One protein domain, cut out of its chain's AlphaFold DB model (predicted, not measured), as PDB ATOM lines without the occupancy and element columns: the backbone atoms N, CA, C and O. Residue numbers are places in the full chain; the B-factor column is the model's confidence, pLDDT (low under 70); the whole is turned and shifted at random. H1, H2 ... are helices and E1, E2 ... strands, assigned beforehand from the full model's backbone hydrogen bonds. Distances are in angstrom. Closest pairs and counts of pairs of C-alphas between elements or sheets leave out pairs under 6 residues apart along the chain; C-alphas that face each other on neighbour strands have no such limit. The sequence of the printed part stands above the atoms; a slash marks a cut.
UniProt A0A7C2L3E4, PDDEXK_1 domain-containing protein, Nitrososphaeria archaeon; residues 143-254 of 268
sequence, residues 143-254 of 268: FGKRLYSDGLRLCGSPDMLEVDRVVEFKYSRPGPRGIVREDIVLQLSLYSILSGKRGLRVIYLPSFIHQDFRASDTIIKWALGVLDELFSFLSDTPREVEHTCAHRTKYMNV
ATOM      1  N   PHE A 143       1.279   4.064  -8.456       95.50
ATOM      2  CA  PHE A 143       1.524   3.433  -9.753       95.50
ATOM      3  C   PHE A 143       1.458   4.469 -10.868       95.50
ATOM      4  O   PHE A 143       0.515   5.260 -10.904       95.50
ATOM      5  N   GLY A 144       2.433   4.463 -11.780       90.88
ATOM      6  CA  GLY A 144       2.462   5.402 -12.906       90.88
ATOM      7  C   GLY A 144       2.483   6.880 -12.485       90.88
ATOM      8  O   GLY A 144       1.948   7.741 -13.185       90.88
ATOM      9  N   LYS A 145       3.036   7.186 -11.302       94.94
ATOM     10  CA  LYS A 145       3.129   8.566 -10.817       94.94
ATOM     11  C   LYS A 145       4.147   9.318 -11.663       94.94
ATOM     12  O   LYS A 145       5.324   8.971 -11.676       94.94
ATOM     13  N   ARG A 146       3.707  10.402 -12.301       96.19
ATOM     14  CA  ARG A 146       4.606  11.298 -13.027       96.19
ATOM     15  C   ARG A 146       5.515  12.040 -12.047       96.19
ATOM     16  O   ARG A 146       5.045  12.681 -11.110       96.19
ATOM     17  N   LEU A 147       6.812  11.956 -12.297       96.75
ATOM     18  CA  LEU A 147       7.865  12.684 -11.611       96.75
ATOM     19  C   LEU A 147       8.437  13.740 -12.556       96.75
ATOM     20  O   LEU A 147       8.569  13.496 -13.760       96.75
ATOM     21  N   TYR A 148       8.769  14.907 -12.015       95.81
ATOM     22  CA  TYR A 148       9.320  16.023 -12.774       95.81
ATOM     23  C   TYR A 148      10.314  16.807 -11.914       95.81
ATOM     24  O   TYR A 148      10.140  16.917 -10.703       95.81
ATOM     25  N   SER A 149      11.354  17.338 -12.550       96.25
ATOM     26  CA  SER A 149      12.278  18.302 -11.956       96.25
ATOM     27  C   SER A 149      12.608  19.365 -12.990       96.25
ATOM     28  O   SER A 149      13.164  19.053 -14.046       96.25
ATOM     29  N   ASP A 150      12.276  20.617 -12.687       94.06
ATOM     30  CA  ASP A 150      12.589  21.748 -13.562       94.06
ATOM     31  C   ASP A 150      14.084  22.061 -13.564       94.06
ATOM     32  O   ASP A 150      14.647  22.322 -14.624       94.06
ATOM     33  N   GLY A 151      14.750  21.931 -12.410       94.69
ATOM     34  CA  GLY A 151      16.198  22.118 -12.298       94.69
ATOM     35  C   GLY A 151      16.995  21.123 -13.144       94.69
ATOM     36  O   GLY A 151      17.998  21.492 -13.742       94.69
ATOM     37  N   LEU A 152      16.514  19.880 -13.258       95.31
ATOM     38  CA  LEU A 152      17.127  18.856 -14.116       95.31
ATOM     39  C   LEU A 152      16.540  18.822 -15.531       95.31
ATOM     40  O   LEU A 152      17.025  18.073 -16.375       95.31
ATOM     41  N   ARG A 153      15.461  19.576 -15.788       96.06
ATOM     42  CA  ARG A 153      14.672  19.522 -17.032       96.06
ATOM     43  C   ARG A 153      14.312  18.086 -17.445       96.06
ATOM     44  O   ARG A 153      14.295  17.750 -18.631       96.06
ATOM     45  N   LEU A 154      14.017  17.243 -16.461       97.62
ATOM     46  CA  LEU A 154      13.815  15.805 -16.620       97.62
ATOM     47  C   LEU A 154      12.442  15.410 -16.076       97.62
ATOM     48  O   LEU A 154      12.019  15.879 -15.016       97.62
ATOM     49  N   CYS A 155      11.755  14.518 -16.781       97.19
ATOM     50  CA  CYS A 155      10.504  13.933 -16.316       97.19
ATOM     51  C   CYS A 155      10.425  12.433 -16.607       97.19
ATOM     52  O   CYS A 155      11.162  11.889 -17.424       97.19
ATOM     53  N   GLY A 156       9.506  11.738 -15.953       96.50
ATOM     54  CA  GLY A 156       9.201  10.355 -16.290       96.50
ATOM     55  C   GLY A 156       8.201   9.742 -15.326       96.50
ATOM     56  O   GLY A 156       7.637  10.434 -14.483       96.50
ATOM     57  N   SER A 157       7.936   8.453 -15.479       96.88
ATOM     58  CA  SER A 157       6.920   7.764 -14.691       96.88
ATOM     59  C   SER A 157       7.397   6.348 -14.409       96.88
ATOM     60  O   SER A 157       7.312   5.519 -15.315       96.88
ATOM     61  N   PRO A 158       7.904   6.059 -13.199       97.25
ATOM     62  CA  PRO A 158       8.180   4.684 -12.830       97.25
ATOM     63  C   PRO A 158       6.894   3.849 -12.825       97.25
ATOM     64  O   PRO A 158       5.807   4.386 -12.572       97.25
ATOM     65  N   ASP A 159       7.011   2.542 -13.055       97.56
ATOM     66  CA  ASP A 159       5.874   1.616 -12.975       97.56
ATOM     67  C   ASP A 159       5.216   1.685 -11.586       97.56
ATOM     68  O   ASP A 159       3.987   1.771 -11.469       97.56
ATOM     69  N   MET A 160       6.033   1.722 -10.525       97.69
ATOM     70  CA  MET A 160       5.559   1.862  -9.151       97.69
ATOM     71  C   MET A 160       6.575   2.580  -8.246       97.69
ATOM     72  O   MET A 160       7.786   2.399  -8.341       97.69
ATOM     73  N   LEU A 161       6.070   3.390  -7.320       97.69
ATOM     74  CA  LEU A 161       6.800   3.932  -6.179       97.69
ATOM     75  C   LEU A 161       6.262   3.269  -4.920       97.69
ATOM     76  O   LEU A 161       5.062   3.341  -4.670       97.69
ATOM     77  N   GLU A 162       7.136   2.667  -4.126       95.50
ATOM     78  CA  GLU A 162       6.815   2.279  -2.753       95.50
ATOM     79  C   GLU A 162       7.335   3.349  -1.783       95.50
ATOM     80  O   GLU A 162       7.922   4.353  -2.198       95.50
ATOM     81  N   VAL A 163       7.121   3.149  -0.481       91.31
ATOM     82  CA  VAL A 163       7.513   4.115   0.558       91.31
ATOM     83  C   VAL A 163       9.012   4.442   0.493       91.31
ATOM     84  O   VAL A 163       9.387   5.613   0.520       91.31
ATOM     85  N   ASP A 164       9.862   3.427   0.345       90.94
ATOM     86  CA  ASP A 164      11.323   3.533   0.428       90.94
ATOM     87  C   ASP A 164      12.049   3.340  -0.916       90.94
ATOM     88  O   ASP A 164      13.262   3.573  -0.999       90.94
ATOM     89  N   ARG A 165      11.337   2.925  -1.974       95.69
ATOM     90  CA  ARG A 165      11.965   2.521  -3.238       95.69
ATOM     91  C   ARG A 165      11.200   2.861  -4.509       95.69
ATOM     92  O   ARG A 165       9.979   3.017  -4.516       95.69
ATOM     93  N   VAL A 166      11.953   2.932  -5.600       98.00
ATOM     94  CA  VAL A 166      11.441   2.945  -6.973       98.00
ATOM     95  C   VAL A 166      11.386   1.517  -7.499       98.00
ATOM     96  O   VAL A 166      12.332   0.752  -7.300       98.00
ATOM     97  N   VAL A 167      10.307   1.168  -8.195       97.94
ATOM     98  CA  VAL A 167      10.110  -0.147  -8.802       97.94
ATOM     99  C   VAL A 167       9.833  -0.011 -10.295       97.94
ATOM    100  O   VAL A 167       8.964   0.753 -10.707       97.94
ATOM    101  N   GLU A 168      10.559  -0.793 -11.089       97.81
ATOM    102  CA  GLU A 168      10.368  -0.920 -12.535       97.81
ATOM    103  C   GLU A 168      10.124  -2.369 -12.936       97.81
ATOM    104  O   GLU A 168      10.835  -3.282 -12.509       97.81
ATOM    105  N   PHE A 169       9.163  -2.577 -13.821       97.56
ATOM    106  CA  PHE A 169       8.911  -3.839 -14.486       97.56
ATOM    107  C   PHE A 169       9.708  -3.896 -15.795       97.56
ATOM    108  O   PHE A 169       9.903  -2.902 -16.502       97.56
ATOM    109  N   LYS A 170      10.234  -5.079 -16.124       96.19
ATOM    110  CA  LYS A 170      10.978  -5.302 -17.367       96.19
ATOM    111  C   LYS A 170      10.576  -6.608 -18.017       96.19
ATOM    112  O   LYS A 170      10.806  -7.683 -17.468       96.19
ATOM    113  N   TYR A 171      10.079  -6.520 -19.248       93.44
ATOM    114  CA  TYR A 171       9.905  -7.686 -20.109       93.44
ATOM    115  C   TYR A 171      11.235  -8.083 -20.775       93.44
ATOM    116  O   TYR A 171      11.504  -7.813 -21.950       93.44
ATOM    117  N   SER A 172      12.122  -8.680 -19.980       88.94
ATOM    118  CA  SER A 172      13.430  -9.186 -20.405       88.94
ATOM    119  C   SER A 172      13.928 -10.270 -19.454       88.94
ATOM    120  O   SER A 172      13.486 -10.341 -18.311       88.94
ATOM    121  N   ARG A 173      14.892 -11.086 -19.891       88.00
ATOM    122  CA  ARG A 173      15.540 -12.052 -18.994       88.00
ATOM    123  C   ARG A 173      16.353 -11.318 -17.913       88.00
ATOM    124  O   ARG A 173      17.024 -10.340 -18.255       88.00
ATOM    125  N   PRO A 174      16.306 -11.768 -16.647       88.62
ATOM    126  CA  PRO A 174      17.201 -11.256 -15.617       88.62
ATOM    127  C   PRO A 174      18.656 -11.616 -15.945       88.62
ATOM    128  O   PRO A 174      18.921 -12.657 -16.551       88.62
ATOM    129  N   GLY A 175      19.592 -10.761 -15.529       86.69
ATOM    130  CA  GLY A 175      20.998 -11.154 -15.424       86.69
ATOM    131  C   GLY A 175      21.229 -12.090 -14.228       86.69
ATOM    132  O   GLY A 175      20.284 -12.383 -13.484       86.69
ATOM    133  N   PRO A 176      22.471 -12.557 -14.015       87.56
ATOM    134  CA  PRO A 176      22.851 -13.237 -12.779       87.56
ATOM    135  C   PRO A 176      22.515 -12.399 -11.535       87.56
ATOM    136  O   PRO A 176      22.352 -11.180 -11.618       87.56
ATOM    137  N   ARG A 177      22.420 -13.042 -10.366       86.56
ATOM    138  CA  ARG A 177      22.121 -12.346  -9.107       86.56
ATOM    139  C   ARG A 177      23.143 -11.233  -8.863       86.56
ATOM    140  O   ARG A 177      24.341 -11.490  -8.867       86.56
ATOM    141  N   GLY A 178      22.648 -10.020  -8.638       85.25
ATOM    142  CA  GLY A 178      23.477  -8.841  -8.422       85.25
ATOM    143  C   GLY A 178      24.011  -8.195  -9.687       85.25
ATOM    144  O   GLY A 178      24.757  -7.229  -9.601       85.25
ATOM    145  N   ILE A 179      23.628  -8.700 -10.856       90.81
ATOM    146  CA  ILE A 179      24.056  -8.187 -12.146       90.81
ATOM    147  C   ILE A 179      22.813  -7.711 -12.902       90.81
ATOM    148  O   ILE A 179      21.935  -8.497 -13.277       90.81
ATOM    149  N   VAL A 180      22.738  -6.401 -13.128       92.56
ATOM    150  CA  VAL A 180      21.609  -5.724 -13.783       92.56
ATOM    151  C   VAL A 180      22.124  -5.010 -15.027       92.56
ATOM    152  O   VAL A 180      23.239  -4.501 -15.043       92.56
ATOM    153  N   ARG A 181      21.338  -4.982 -16.107       92.31
ATOM    154  CA  ARG A 181      21.732  -4.238 -17.311       92.31
ATOM    155  C   ARG A 181      21.876  -2.748 -16.999       92.31
ATOM    156  O   ARG A 181      21.015  -2.183 -16.326       92.31
ATOM    157  N   GLU A 182      22.912  -2.113 -17.535       93.50
ATOM    158  CA  GLU A 182      23.215  -0.701 -17.254       93.50
ATOM    159  C   GLU A 182      22.062   0.237 -17.614       93.50
ATOM    160  O   GLU A 182      21.766   1.164 -16.876       93.50
ATOM    161  N   ASP A 183      21.351  -0.032 -18.707       93.94
ATOM    162  CA  ASP A 183      20.208   0.772 -19.142       93.94
ATOM    163  C   ASP A 183      19.043   0.767 -18.132       93.94
ATOM    164  O   ASP A 183      18.369   1.778 -17.945       93.94
ATOM    165  N   ILE A 184      18.822  -0.362 -17.450       96.12
ATOM    166  CA  ILE A 184      17.850  -0.487 -16.358       96.12
ATOM    167  C   ILE A 184      18.359   0.261 -15.121       96.12
ATOM    168  O   ILE A 184      17.575   0.958 -14.475       96.12
ATOM    169  N   VAL A 185      19.652   0.133 -14.795       96.44
ATOM    170  CA  VAL A 185      20.260   0.857 -13.667       96.44
ATOM    171  C   VAL A 185      20.151   2.362 -13.888       96.44
ATOM    172  O   VAL A 185      19.702   3.063 -12.985       96.44
ATOM    173  N   LEU A 186      20.462   2.855 -15.088       97.38
ATOM    174  CA  LEU A 186      20.303   4.256 -15.476       97.38
ATOM    175  C   LEU A 186      18.863   4.723 -15.268       97.38
ATOM    176  O   LEU A 186      18.630   5.716 -14.583       97.38
ATOM    177  N   GLN A 187      17.892   3.977 -15.807       97.88
ATOM    178  CA  GLN A 187      16.475   4.317 -15.691       97.88
ATOM    179  C   GLN A 187      16.034   4.447 -14.225       97.88
ATOM    180  O   GLN A 187      15.453   5.460 -13.831       97.88
ATOM    181  N   LEU A 188      16.334   3.434 -13.406       98.06
ATOM    182  CA  LEU A 188      15.992   3.425 -11.984       98.06
ATOM    183  C   LEU A 188      16.723   4.530 -11.211       98.06
ATOM    184  O   LEU A 188      16.132   5.145 -10.327       98.06
ATOM    185  N   SER A 189      17.969   4.838 -11.568       97.94
ATOM    186  CA  SER A 189      18.763   5.894 -10.924       97.94
ATOM    187  C   SER A 189      18.224   7.286 -11.235       97.94
ATOM    188  O   SER A 189      18.117   8.117 -10.340       97.94
ATOM    189  N   LEU A 190      17.781   7.539 -12.465       98.50
ATOM    190  CA  LEU A 190      17.112   8.795 -12.811       98.50
ATOM    191  C   LEU A 190      15.789   8.955 -12.045       98.50
ATOM    192  O   LEU A 190      15.496  10.029 -11.520       98.50
ATOM    193  N   TYR A 191      15.015   7.879 -11.886       98.50
ATOM    194  CA  TYR A 191      13.831   7.902 -11.024       98.50
ATOM    195  C   TYR A 191      14.163   8.046  -9.535       98.50
ATOM    196  O   TYR A 191      13.400   8.678  -8.803       98.50
ATOM    197  N   SER A 192      15.295   7.508  -9.078       97.88
ATOM    198  CA  SER A 192      15.820   7.725  -7.726       97.88
ATOM    199  C   SER A 192      16.032   9.212  -7.462       97.88
ATOM    200  O   SER A 192      15.503   9.740  -6.484       97.88
ATOM    201  N   ILE A 193      16.714   9.896  -8.388       97.88
ATOM    202  CA  ILE A 193      16.974  11.341  -8.332       97.88
ATOM    203  C   ILE A 193      15.655  12.116  -8.280       97.88
ATOM    204  O   ILE A 193      15.458  12.939  -7.390       97.88
ATOM    205  N   LEU A 194      14.726  11.823  -9.194       97.94
ATOM    206  CA  LEU A 194      13.453  12.543  -9.284       97.94
ATOM    207  C   LEU A 194      12.520  12.312  -8.083       97.94
ATOM    208  O   LEU A 194      11.692  13.164  -7.777       97.94
ATOM    209  N   SER A 195      12.596  11.150  -7.431       96.88
ATOM    210  CA  SER A 195      11.694  10.780  -6.329       96.88
ATOM    211  C   SER A 195      12.291  10.969  -4.933       96.88
ATOM    212  O   SER A 195      11.562  10.819  -3.948       96.88
ATOM    213  N   GLY A 196      13.602  11.214  -4.841       96.06
ATOM    214  CA  GLY A 196      14.371  11.226  -3.594       96.06
ATOM    215  C   GLY A 196      14.566   9.847  -2.946       96.06
ATOM    216  O   GLY A 196      15.129   9.757  -1.856       96.06
ATOM    217  N   LYS A 197      14.104   8.755  -3.571       95.06
ATOM    218  CA  LYS A 197      14.163   7.399  -2.995       95.06
ATOM    219  C   LYS A 197      15.438   6.696  -3.399       95.06
ATOM    220  O   LYS A 197      15.712   6.570  -4.585       95.06
ATOM    221  N   ARG A 198      16.186   6.174  -2.427       93.88
ATOM    222  CA  ARG A 198      17.454   5.468  -2.679       93.88
ATOM    223  C   ARG A 198      17.295   3.966  -2.903       93.88
ATOM    224  O   ARG A 198      18.198   3.371  -3.479       93.88
ATOM    225  N   GLY A 199      16.209   3.345  -2.442       96.19
ATOM    226  CA  GLY A 199      15.931   1.940  -2.737       96.19
ATOM    227  C   GLY A 199      15.486   1.772  -4.187       96.19
ATOM    228  O   GLY A 199      14.683   2.565  -4.678       96.19
ATOM    229  N   LEU A 200      15.987   0.747  -4.869       96.81
ATOM    230  CA  LEU A 200      15.656   0.434  -6.256       96.81
ATOM    231  C   LEU A 200      15.310  -1.044  -6.387       96.81
ATOM    232  O   LEU A 200      15.977  -1.901  -5.808       96.81
ATOM    233  N   ARG A 201      14.275  -1.333  -7.172       96.50
ATOM    234  CA  ARG A 201      13.840  -2.688  -7.493       96.50
ATOM    235  C   ARG A 201      13.535  -2.790  -8.978       96.50
ATOM    236  O   ARG A 201      12.742  -2.022  -9.515       96.50
ATOM    237  N   VAL A 202      14.104  -3.793  -9.628       97.31
ATOM    238  CA  VAL A 202      13.636  -4.250 -10.941       97.31
ATOM    239  C   VAL A 202      12.910  -5.578 -10.775       97.31
ATOM    240  O   VAL A 202      13.427  -6.474 -10.112       97.31
ATOM    241  N   ILE A 203      11.730  -5.711 -11.377       97.00
ATOM    242  CA  ILE A 203      10.964  -6.959 -11.457       97.00
ATOM    243  C   ILE A 203      10.929  -7.410 -12.917       97.00
ATOM    244  O   ILE A 203      10.492  -6.681 -13.806       97.00
ATOM    245  N   TYR A 204      11.386  -8.628 -13.173       96.56
ATOM    246  CA  TYR A 204      11.457  -9.215 -14.503       96.56
ATOM    247  C   TYR A 204      10.202 -10.030 -14.798       96.56
ATOM    248  O   TYR A 204       9.861 -10.958 -14.068       96.56
ATOM    249  N   LEU A 205       9.525  -9.702 -15.895       96.06
ATOM    250  CA  LEU A 205       8.328 -10.394 -16.368       96.06
ATOM    251  C   LEU A 205       8.704 -11.374 -17.495       96.06
ATOM    252  O   LEU A 205       9.605 -11.075 -18.286       96.06
ATOM    253  N   PRO A 206       8.043 -12.543 -17.599       94.75
ATOM    254  CA  PRO A 206       6.885 -12.988 -16.812       94.75
ATOM    255  C   PRO A 206       7.230 -13.679 -15.479       94.75
ATOM    256  O   PRO A 206       6.330 -13.916 -14.689       94.75
ATOM    257  N   SER A 207       8.496 -14.011 -15.202       93.50
ATOM    258  CA  SER A 207       8.876 -14.856 -14.048       93.50
ATOM    259  C   SER A 207       8.690 -14.206 -12.673       93.50
ATOM    260  O   SER A 207       8.825 -14.877 -11.651       93.50
ATOM    261  N   PHE A 208       8.445 -12.897 -12.640       94.50
ATOM    262  CA  PHE A 208       8.295 -12.084 -11.436       94.50
ATOM    263  C   PHE A 208       9.500 -12.162 -10.476       94.50
ATOM    264  O   PHE A 208       9.397 -11.913  -9.276       94.50
ATOM    265  N   ILE A 209      10.676 -12.503 -11.015       92.31
ATOM    266  CA  ILE A 209      11.954 -12.464 -10.295       92.31
ATOM    267  C   ILE A 209      12.347 -11.003 -10.119       92.31
ATOM    268  O   ILE A 209      12.246 -10.230 -11.069       92.31
ATOM    269  N   HIS A 210      12.839 -10.628  -8.941       92.88
ATOM    270  CA  HIS A 210      13.266  -9.260  -8.680       92.88
ATOM    271  C   HIS A 210      14.719  -9.169  -8.220       92.88
ATOM    272  O   HIS A 210      15.269 -10.115  -7.655       92.88
ATOM    273  N   GLN A 211      15.334  -8.016  -8.473       93.06
ATOM    274  CA  GLN A 211      16.615  -7.625  -7.895       93.06
ATOM    275  C   GLN A 211      16.445  -6.290  -7.175       93.06
ATOM    276  O   GLN A 211      15.971  -5.321  -7.772       93.06
ATOM    277  N   ASP A 212      16.839  -6.275  -5.904       93.19
ATOM    278  CA  ASP A 212      16.871  -5.088  -5.054       93.19
ATOM    279  C   ASP A 212      18.304  -4.568  -4.947       93.19
ATOM    280  O   ASP A 212      19.239  -5.347  -4.769       93.19
ATOM    281  N   PHE A 213      18.469  -3.252  -5.031       93.56
ATOM    282  CA  PHE A 213      19.747  -2.566  -4.837       93.56
ATOM    283  C   PHE A 213      19.514  -1.113  -4.401       93.56
ATOM    284  O   PHE A 213      18.373  -0.653  -4.300       93.56
ATOM    285  N   ARG A 214      20.585  -0.379  -4.090       94.12
ATOM    286  CA  ARG A 214      20.509   1.039  -3.710       94.12
ATOM    287  C   ARG A 214      21.214   1.917  -4.736       94.12
ATOM    288  O   ARG A 214      22.223   1.520  -5.307       94.12
ATOM    289  N   ALA A 215      20.688   3.121  -4.937       92.19
ATOM    290  CA  ALA A 215      21.355   4.151  -5.718       92.19
ATOM    291  C   ALA A 215      22.507   4.766  -4.910       92.19
ATOM    292  O   ALA A 215      22.271   5.589  -4.015       92.19
ATOM    293  N   SER A 216      23.737   4.370  -5.229       91.12
ATOM    294  CA  SER A 216      24.938   4.975  -4.656       91.12
ATOM    295  C   SER A 216      25.207   6.351  -5.242       91.12
ATOM    296  O   SER A 216      24.732   6.678  -6.330       91.12
ATOM    297  N   ASP A 217      26.007   7.165  -4.561       92.69
ATOM    298  CA  ASP A 217      26.388   8.470  -5.105       92.69
ATOM    299  C   ASP A 217      27.232   8.338  -6.380       92.69
ATOM    300  O   ASP A 217      27.143   9.187  -7.265       92.69
ATOM    301  N   THR A 218      27.978   7.240  -6.529       92.12
ATOM    302  CA  THR A 218      28.694   6.909  -7.767       92.12
ATOM    303  C   THR A 218      27.723   6.661  -8.921       92.12
ATOM    304  O   THR A 218      27.869   7.260  -9.985       92.12
ATOM    305  N   ILE A 219      26.692   5.836  -8.705       92.44
ATOM    306  CA  ILE A 219      25.666   5.549  -9.718       92.44
ATOM    307  C   ILE A 219      24.869   6.817 -10.057       92.44
ATOM    308  O   ILE A 219      24.569   7.066 -11.223       92.44
ATOM    309  N   ILE A 220      24.555   7.645  -9.060       95.00
ATOM    310  CA  ILE A 220      23.837   8.911  -9.255       95.00
ATOM    311  C   ILE A 220      24.667   9.891 -10.087       95.00
ATOM    312  O   ILE A 220      24.149  10.449 -11.051       95.00
ATOM    313  N   LYS A 221      25.954  10.073  -9.760       95.75
ATOM    314  CA  LYS A 221      26.869  10.924 -10.539       95.75
ATOM    315  C   LYS A 221      26.995  10.437 -11.979       95.75
ATOM    316  O   LYS A 221      26.933  11.246 -12.896       95.75
ATOM    317  N   TRP A 222      27.113   9.125 -12.180       95.88
ATOM    318  CA  TRP A 222      27.129   8.532 -13.515       95.88
ATOM    319  C   TRP A 222      25.829   8.807 -14.288       95.88
ATOM    320  O   TRP A 222      25.884   9.266 -15.426       95.88
ATOM    321  N   ALA A 223      24.661   8.599 -13.672       96.88
ATOM    322  CA  ALA A 223      23.368   8.849 -14.309       96.88
ATOM    323  C   ALA A 223      23.161  10.331 -14.678       96.88
ATOM    324  O   ALA A 223      22.626  10.622 -15.749       96.88
ATOM    325  N   LEU A 224      23.604  11.258 -13.821       97.88
ATOM    326  CA  LEU A 224      23.609  12.694 -14.121       97.88
ATOM    327  C   LEU A 224      24.576  13.029 -15.263       97.88
ATOM    328  O   LEU A 224      24.195  13.765 -16.163       97.88
ATOM    329  N   GLY A 225      25.762  12.416 -15.300       97.44
ATOM    330  CA  GLY A 225      26.700  12.577 -16.415       97.44
ATOM    331  C   GLY A 225      26.098  12.158 -17.760       97.44
ATOM    332  O   GLY A 225      26.223  12.883 -18.740       97.44
ATOM    333  N   VAL A 226      25.352  11.047 -17.808       96.81
ATOM    334  CA  VAL A 226      24.636  10.627 -19.029       96.81
ATOM    335  C   VAL A 226      23.545  11.630 -19.431       96.81
ATOM    336  O   VAL A 226      23.319  11.859 -20.622       96.81
ATOM    337  N   LEU A 227      22.855  12.235 -18.461       97.38
ATOM    338  CA  LEU A 227      21.874  13.291 -18.725       97.38
ATOM    339  C   LEU A 227      22.546  14.550 -19.298       97.38
ATOM    340  O   LEU A 227      22.047  15.114 -20.273       97.38
ATOM    341  N   ASP A 228      23.683  14.957 -18.737       96.81
ATOM    342  CA  ASP A 228      24.465  16.097 -19.222       96.81
ATOM    343  C   ASP A 228      25.002  15.840 -20.637       96.81
ATOM    344  O   ASP A 228      24.903  16.709 -21.506       96.81
ATOM    345  N   GLU A 229      25.476  14.622 -20.918       96.00
ATOM    346  CA  GLU A 229      25.865  14.196 -22.267       96.00
ATOM    347  C   GLU A 229      24.709  14.325 -23.266       96.00
ATOM    348  O   GLU A 229      24.916  14.804 -24.384       96.00
ATOM    349  N   LEU A 230      23.487  13.932 -22.880       95.56
ATOM    350  CA  LEU A 230      22.307  14.112 -23.727       95.56
ATOM    351  C   LEU A 230      22.046  15.597 -23.996       95.56
ATOM    352  O   LEU A 230      21.780  15.971 -25.136       95.56
ATOM    353  N   PHE A 231      22.107  16.462 -22.982       95.31
ATOM    354  CA  PHE A 231      21.882  17.894 -23.197       95.31
ATOM    355  C   PHE A 231      22.972  18.539 -24.052       95.31
ATOM    356  O   PHE A 231      22.648  19.374 -24.900       95.31
ATOM    357  N   SER A 232      24.228  18.118 -23.898       94.75
ATOM    358  CA  SER A 232      25.317  18.528 -24.786       94.75
ATOM    359  C   SER A 232      25.031  18.094 -26.225       94.75
ATOM    360  O   SER A 232      25.108  18.912 -27.138       94.75
ATOM    361  N   PHE A 233      24.614  16.841 -26.427       93.56
ATOM    362  CA  PHE A 233      24.237  16.313 -27.739       93.56
ATOM    363  C   PHE A 233      23.048  17.062 -28.361       93.56
ATOM    364  O   PHE A 233      23.019  17.317 -29.560       93.56
ATOM    365  N   LEU A 234      22.046  17.435 -27.566       92.69
ATOM    366  CA  LEU A 234      20.890  18.199 -28.048       92.69
ATOM    367  C   LEU A 234      21.223  19.667 -28.353       92.69
ATOM    368  O   LEU A 234      20.487  20.305 -29.102       92.69
ATOM    369  N   SER A 235      22.292  20.204 -27.763       91.56
ATOM    370  CA  SER A 235      22.732  21.586 -27.995       91.56
ATOM    371  C   SER A 235      23.529  21.720 -29.291       91.56
ATOM    372  O   SER A 235      23.398  22.732 -29.974       91.56
ATOM    373  N   ASP A 236      24.292  20.687 -29.653       91.12
ATOM    374  CA  ASP A 236      25.019  20.588 -30.921       91.12
ATOM    375  C   ASP A 236      24.713  19.243 -31.595       91.12
ATOM    376  O   ASP A 236      25.505  18.300 -31.577       91.12
ATOM    377  N   THR A 237      23.481  19.109 -32.098       88.81
ATOM    378  CA  THR A 237      22.996  17.832 -32.633       88.81
ATOM    379  C   THR A 237      23.663  17.506 -33.970       88.81
ATOM    380  O   THR A 237      23.407  18.194 -34.963       88.81
ATOM    381  N   PRO A 238      24.456  16.421 -34.046       88.94
ATOM    382  CA  PRO A 238      25.175  16.069 -35.259       88.94
ATOM    383  C   PRO A 238      24.231  15.625 -36.381       88.94
ATOM    384  O   PRO A 238      23.107  15.151 -36.169       88.94
ATOM    385  N   ARG A 239      24.719  15.739 -37.621       88.25
ATOM    386  CA  ARG A 239      23.997  15.263 -38.810       88.25
ATOM    387  C   ARG A 239      23.989  13.741 -38.917       88.25
ATOM    388  O   ARG A 239      22.999  13.190 -39.391       88.25
ATOM    389  N   GLU A 240      25.021  13.060 -38.452       88.38
ATOM    390  CA  GLU A 240      25.110  11.600 -38.489       88.38
ATOM    391  C   GLU A 240      25.865  11.103 -37.257       88.38
ATOM    392  O   GLU A 240      26.714  11.809 -36.712       88.38
ATOM    393  N   VAL A 241      25.505   9.911 -36.786       90.06
ATOM    394  CA  VAL A 241      26.124   9.243 -35.637       90.06
ATOM    395  C   VAL A 241      26.155   7.755 -35.938       90.06
ATOM    396  O   VAL A 241      25.176   7.212 -36.445       90.06
ATOM    397  N   GLU A 242      27.251   7.085 -35.604       87.25
ATOM    398  CA  GLU A 242      27.360   5.639 -35.780       87.25
ATOM    399  C   GLU A 242      26.447   4.864 -34.818       87.25
ATOM    400  O   GLU A 242      26.244   5.233 -33.654       87.25
ATOM    401  N   HIS A 243      25.899   3.747 -35.301       85.75
ATOM    402  CA  HIS A 243      25.040   2.876 -34.505       85.75
ATOM    403  C   HIS A 243      25.843   2.066 -33.490       85.75
ATOM    404  O   HIS A 243      26.458   1.053 -33.815       85.75
ATOM    405  N   THR A 244      25.729   2.433 -32.217       80.06
ATOM    406  CA  THR A 244      26.326   1.672 -31.110       80.06
ATOM    407  C   THR A 244      25.440   0.528 -30.611       80.06
ATOM    408  O   THR A 244      25.916  -0.342 -29.880       80.06
ATOM    409  N   CYS A 245      24.176   0.450 -31.048       77.88
ATOM    410  CA  CYS A 245      23.266  -0.661 -30.728       77.88
ATOM    411  C   CYS A 245      23.707  -2.018 -31.297       77.88
ATOM    412  O   CYS A 245      23.157  -3.043 -30.899       77.88
ATOM    413  N   ALA A 246      24.679  -2.040 -32.214       61.25
ATOM    414  CA  ALA A 246      25.312  -3.268 -32.688       61.25
ATOM    415  C   ALA A 246      26.223  -3.917 -31.622       61.25
ATOM    416  O   ALA A 246      26.561  -5.097 -31.726       61.25
ATOM    417  N   HIS A 247      26.620  -3.171 -30.584       58.16
ATOM    418  CA  HIS A 247      27.481  -3.670 -29.516       58.16
ATOM    419  C   HIS A 247      26.707  -4.426 -28.422       58.16
ATOM    420  O   HIS A 247      25.497  -4.287 -28.244       58.16
ATOM    421  N   ARG A 248      27.434  -5.262 -27.667       65.06
ATOM    422  CA  ARG A 248      26.868  -6.144 -26.636       65.06
ATOM    423  C   ARG A 248      26.165  -5.357 -25.528       65.06
ATOM    424  O   ARG A 248      26.660  -4.340 -25.051       65.06
ATOM    425  N   THR A 249      25.044  -5.907 -25.060       77.50
ATOM    426  CA  THR A 249      24.352  -5.454 -23.847       77.50
ATOM    427  C   THR A 249      25.319  -5.410 -22.666       77.50
ATOM    428  O   THR A 249      25.908  -6.434 -22.315       77.50
ATOM    429  N   LYS A 250      25.456  -4.234 -22.050       85.38
ATOM    430  CA  LYS A 250      26.311  -4.022 -20.882       85.38
ATOM    431  C   LYS A 250      25.562  -4.312 -19.584       85.38
ATOM    432  O   LYS A 250      24.359  -4.052 -19.468       85.38
ATOM    433  N   TYR A 251      26.289  -4.845 -18.611       87.81
ATOM    434  CA  TYR A 251      25.775  -5.213 -17.300       87.81
ATOM    435  C   TYR A 251      26.653  -4.610 -16.208       87.81
ATOM    436  O   TYR A 251      27.870  -4.557 -16.350       87.81
ATOM    437  N   MET A 252      26.022  -4.214 -15.110       88.69
ATOM    438  CA  MET A 252      26.650  -3.626 -13.937       88.69
ATOM    439  C   MET A 252      26.435  -4.535 -12.728       88.69
ATOM    440  O   MET A 252      25.334  -5.057 -12.527       88.69
ATOM    441  N   ASN A 253      27.483  -4.706 -11.920       87.00
ATOM    442  CA  ASN A 253      27.356  -5.313 -10.603       87.00
ATOM    443  C   ASN A 253      26.756  -4.282  -9.633       87.00
ATOM    444  O   ASN A 253      27.334  -3.220  -9.419       87.00
ATOM    445  N   VAL A 254      25.590  -4.600  -9.075       83.38
ATOM    446  CA  VAL A 254      24.848  -3.769  -8.115       83.38
ATOM    447  C   VAL A 254      24.897  -4.333  -6.688       83.38
ATOM    448  O   VAL A 254      24.323  -3.752  -5.767       83.38
TER     449      VAL A 254
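Overview. This is residues 143 to 254 of the 268 residues of the protein "PDDEXK_1 domain-containing protein" of Nitrososphaeria archaeon (UniProt A0A7C2L3E4). Look first for H1, a helix at the core: the small sheet E3 E5 E6 covers one side of it, the little hairpin E1 E2 packs on its later part, and the short strand pair E4 E7 sits by its beginning. H2 packs on H1 nearly at right angles with residues 219 to 224 and runs outward; residues 232 to 248, of which 232 to 235 belong to H2, stick out, and the unnamed stretch of residues 236 to 250 makes a wide loop that folds back to E7. The printed part has 112 residues, with two named helices and seven named strands in the order E1 E2 E3 E4 H1 E5 E6 H2 E7, and its class is mixed, helices and strands. The largest sheet runs E3 E5 E6 and is mixed, while the other two pairs are antiparallel. The whole is compact, with a radius of gyration of the C-alphas of 14.8 A and spans of 42 by 34 by 25 A.

Along the chain. Find C-alpha 147 at (7.865, 12.684, -11.611), where E1, residues 147 to 149, begins; E2 follows at residues 154 to 156. E3 takes residues 165 to 170 over 16.2 A, and E4 residues 179 to 181. Find C-alpha 182 at (23.215, -0.701, -17.254); from there H1 runs to residue 195, 19.6 A on. E5, residues 199 to 204, measures 16.8 A, and E6, residues 209 to 214, 17.3 A. H2, residues 217 to 235, is the longest helix at 26.6 A. E7, residues 251 to 253, ends with C-alpha 253 at (27.356, -5.313, -10.603).

Arrangement. Begin with the sheet: E3 and E5 are parallel, with N 168 and O 201 at 3.0 A, and E5 and E6 form an antiparallel hairpin, with N 202 and O 211 at 3.0 A. H1 is on one face of it, making two layers, a helix layer and a sheet layer; its height over the sheet is 8.5 A. It lies over E3 and E5 and runs slantwise to the strands, at 42 degrees to E5 on the local plane. The closest C-alphas of H1 and E5 are those of Leu 188 and Leu 200, 6.5 A apart. In the hairpin E1 and E2, N 149 and O 154 are 2.9 A apart; the closest C-alphas of E1 and H1, Leu 147 and Leu 194, are 6.1 A apart. E4 and E7 are antiparallel, with N 252 and O 180 at 2.8 A, and the C-alphas of Glu 182 in H1 and Tyr 251 in E7 come within 5.2 A. H2 touches H1 with residues 219 to 224 alone, about perpendicular at 85 degrees, closest at the C-alphas of Leu 186 and Ala 223, 5.6 A. H2 is not on the sheet E3 E5 E6. In H1 and H2 every O i to N i+4 pair is within hydrogen-bond range.

Size, cuts and confidence. The C-alphas farthest apart are those of Val 163 and Arg 239, 44.1 A. The printed part has no cut, and the link from H2 to E7, 15 residues, is long. Look for low confidence at residues 246 to 248, which are under 70; the mean pLDDT of the printed part is 92.7.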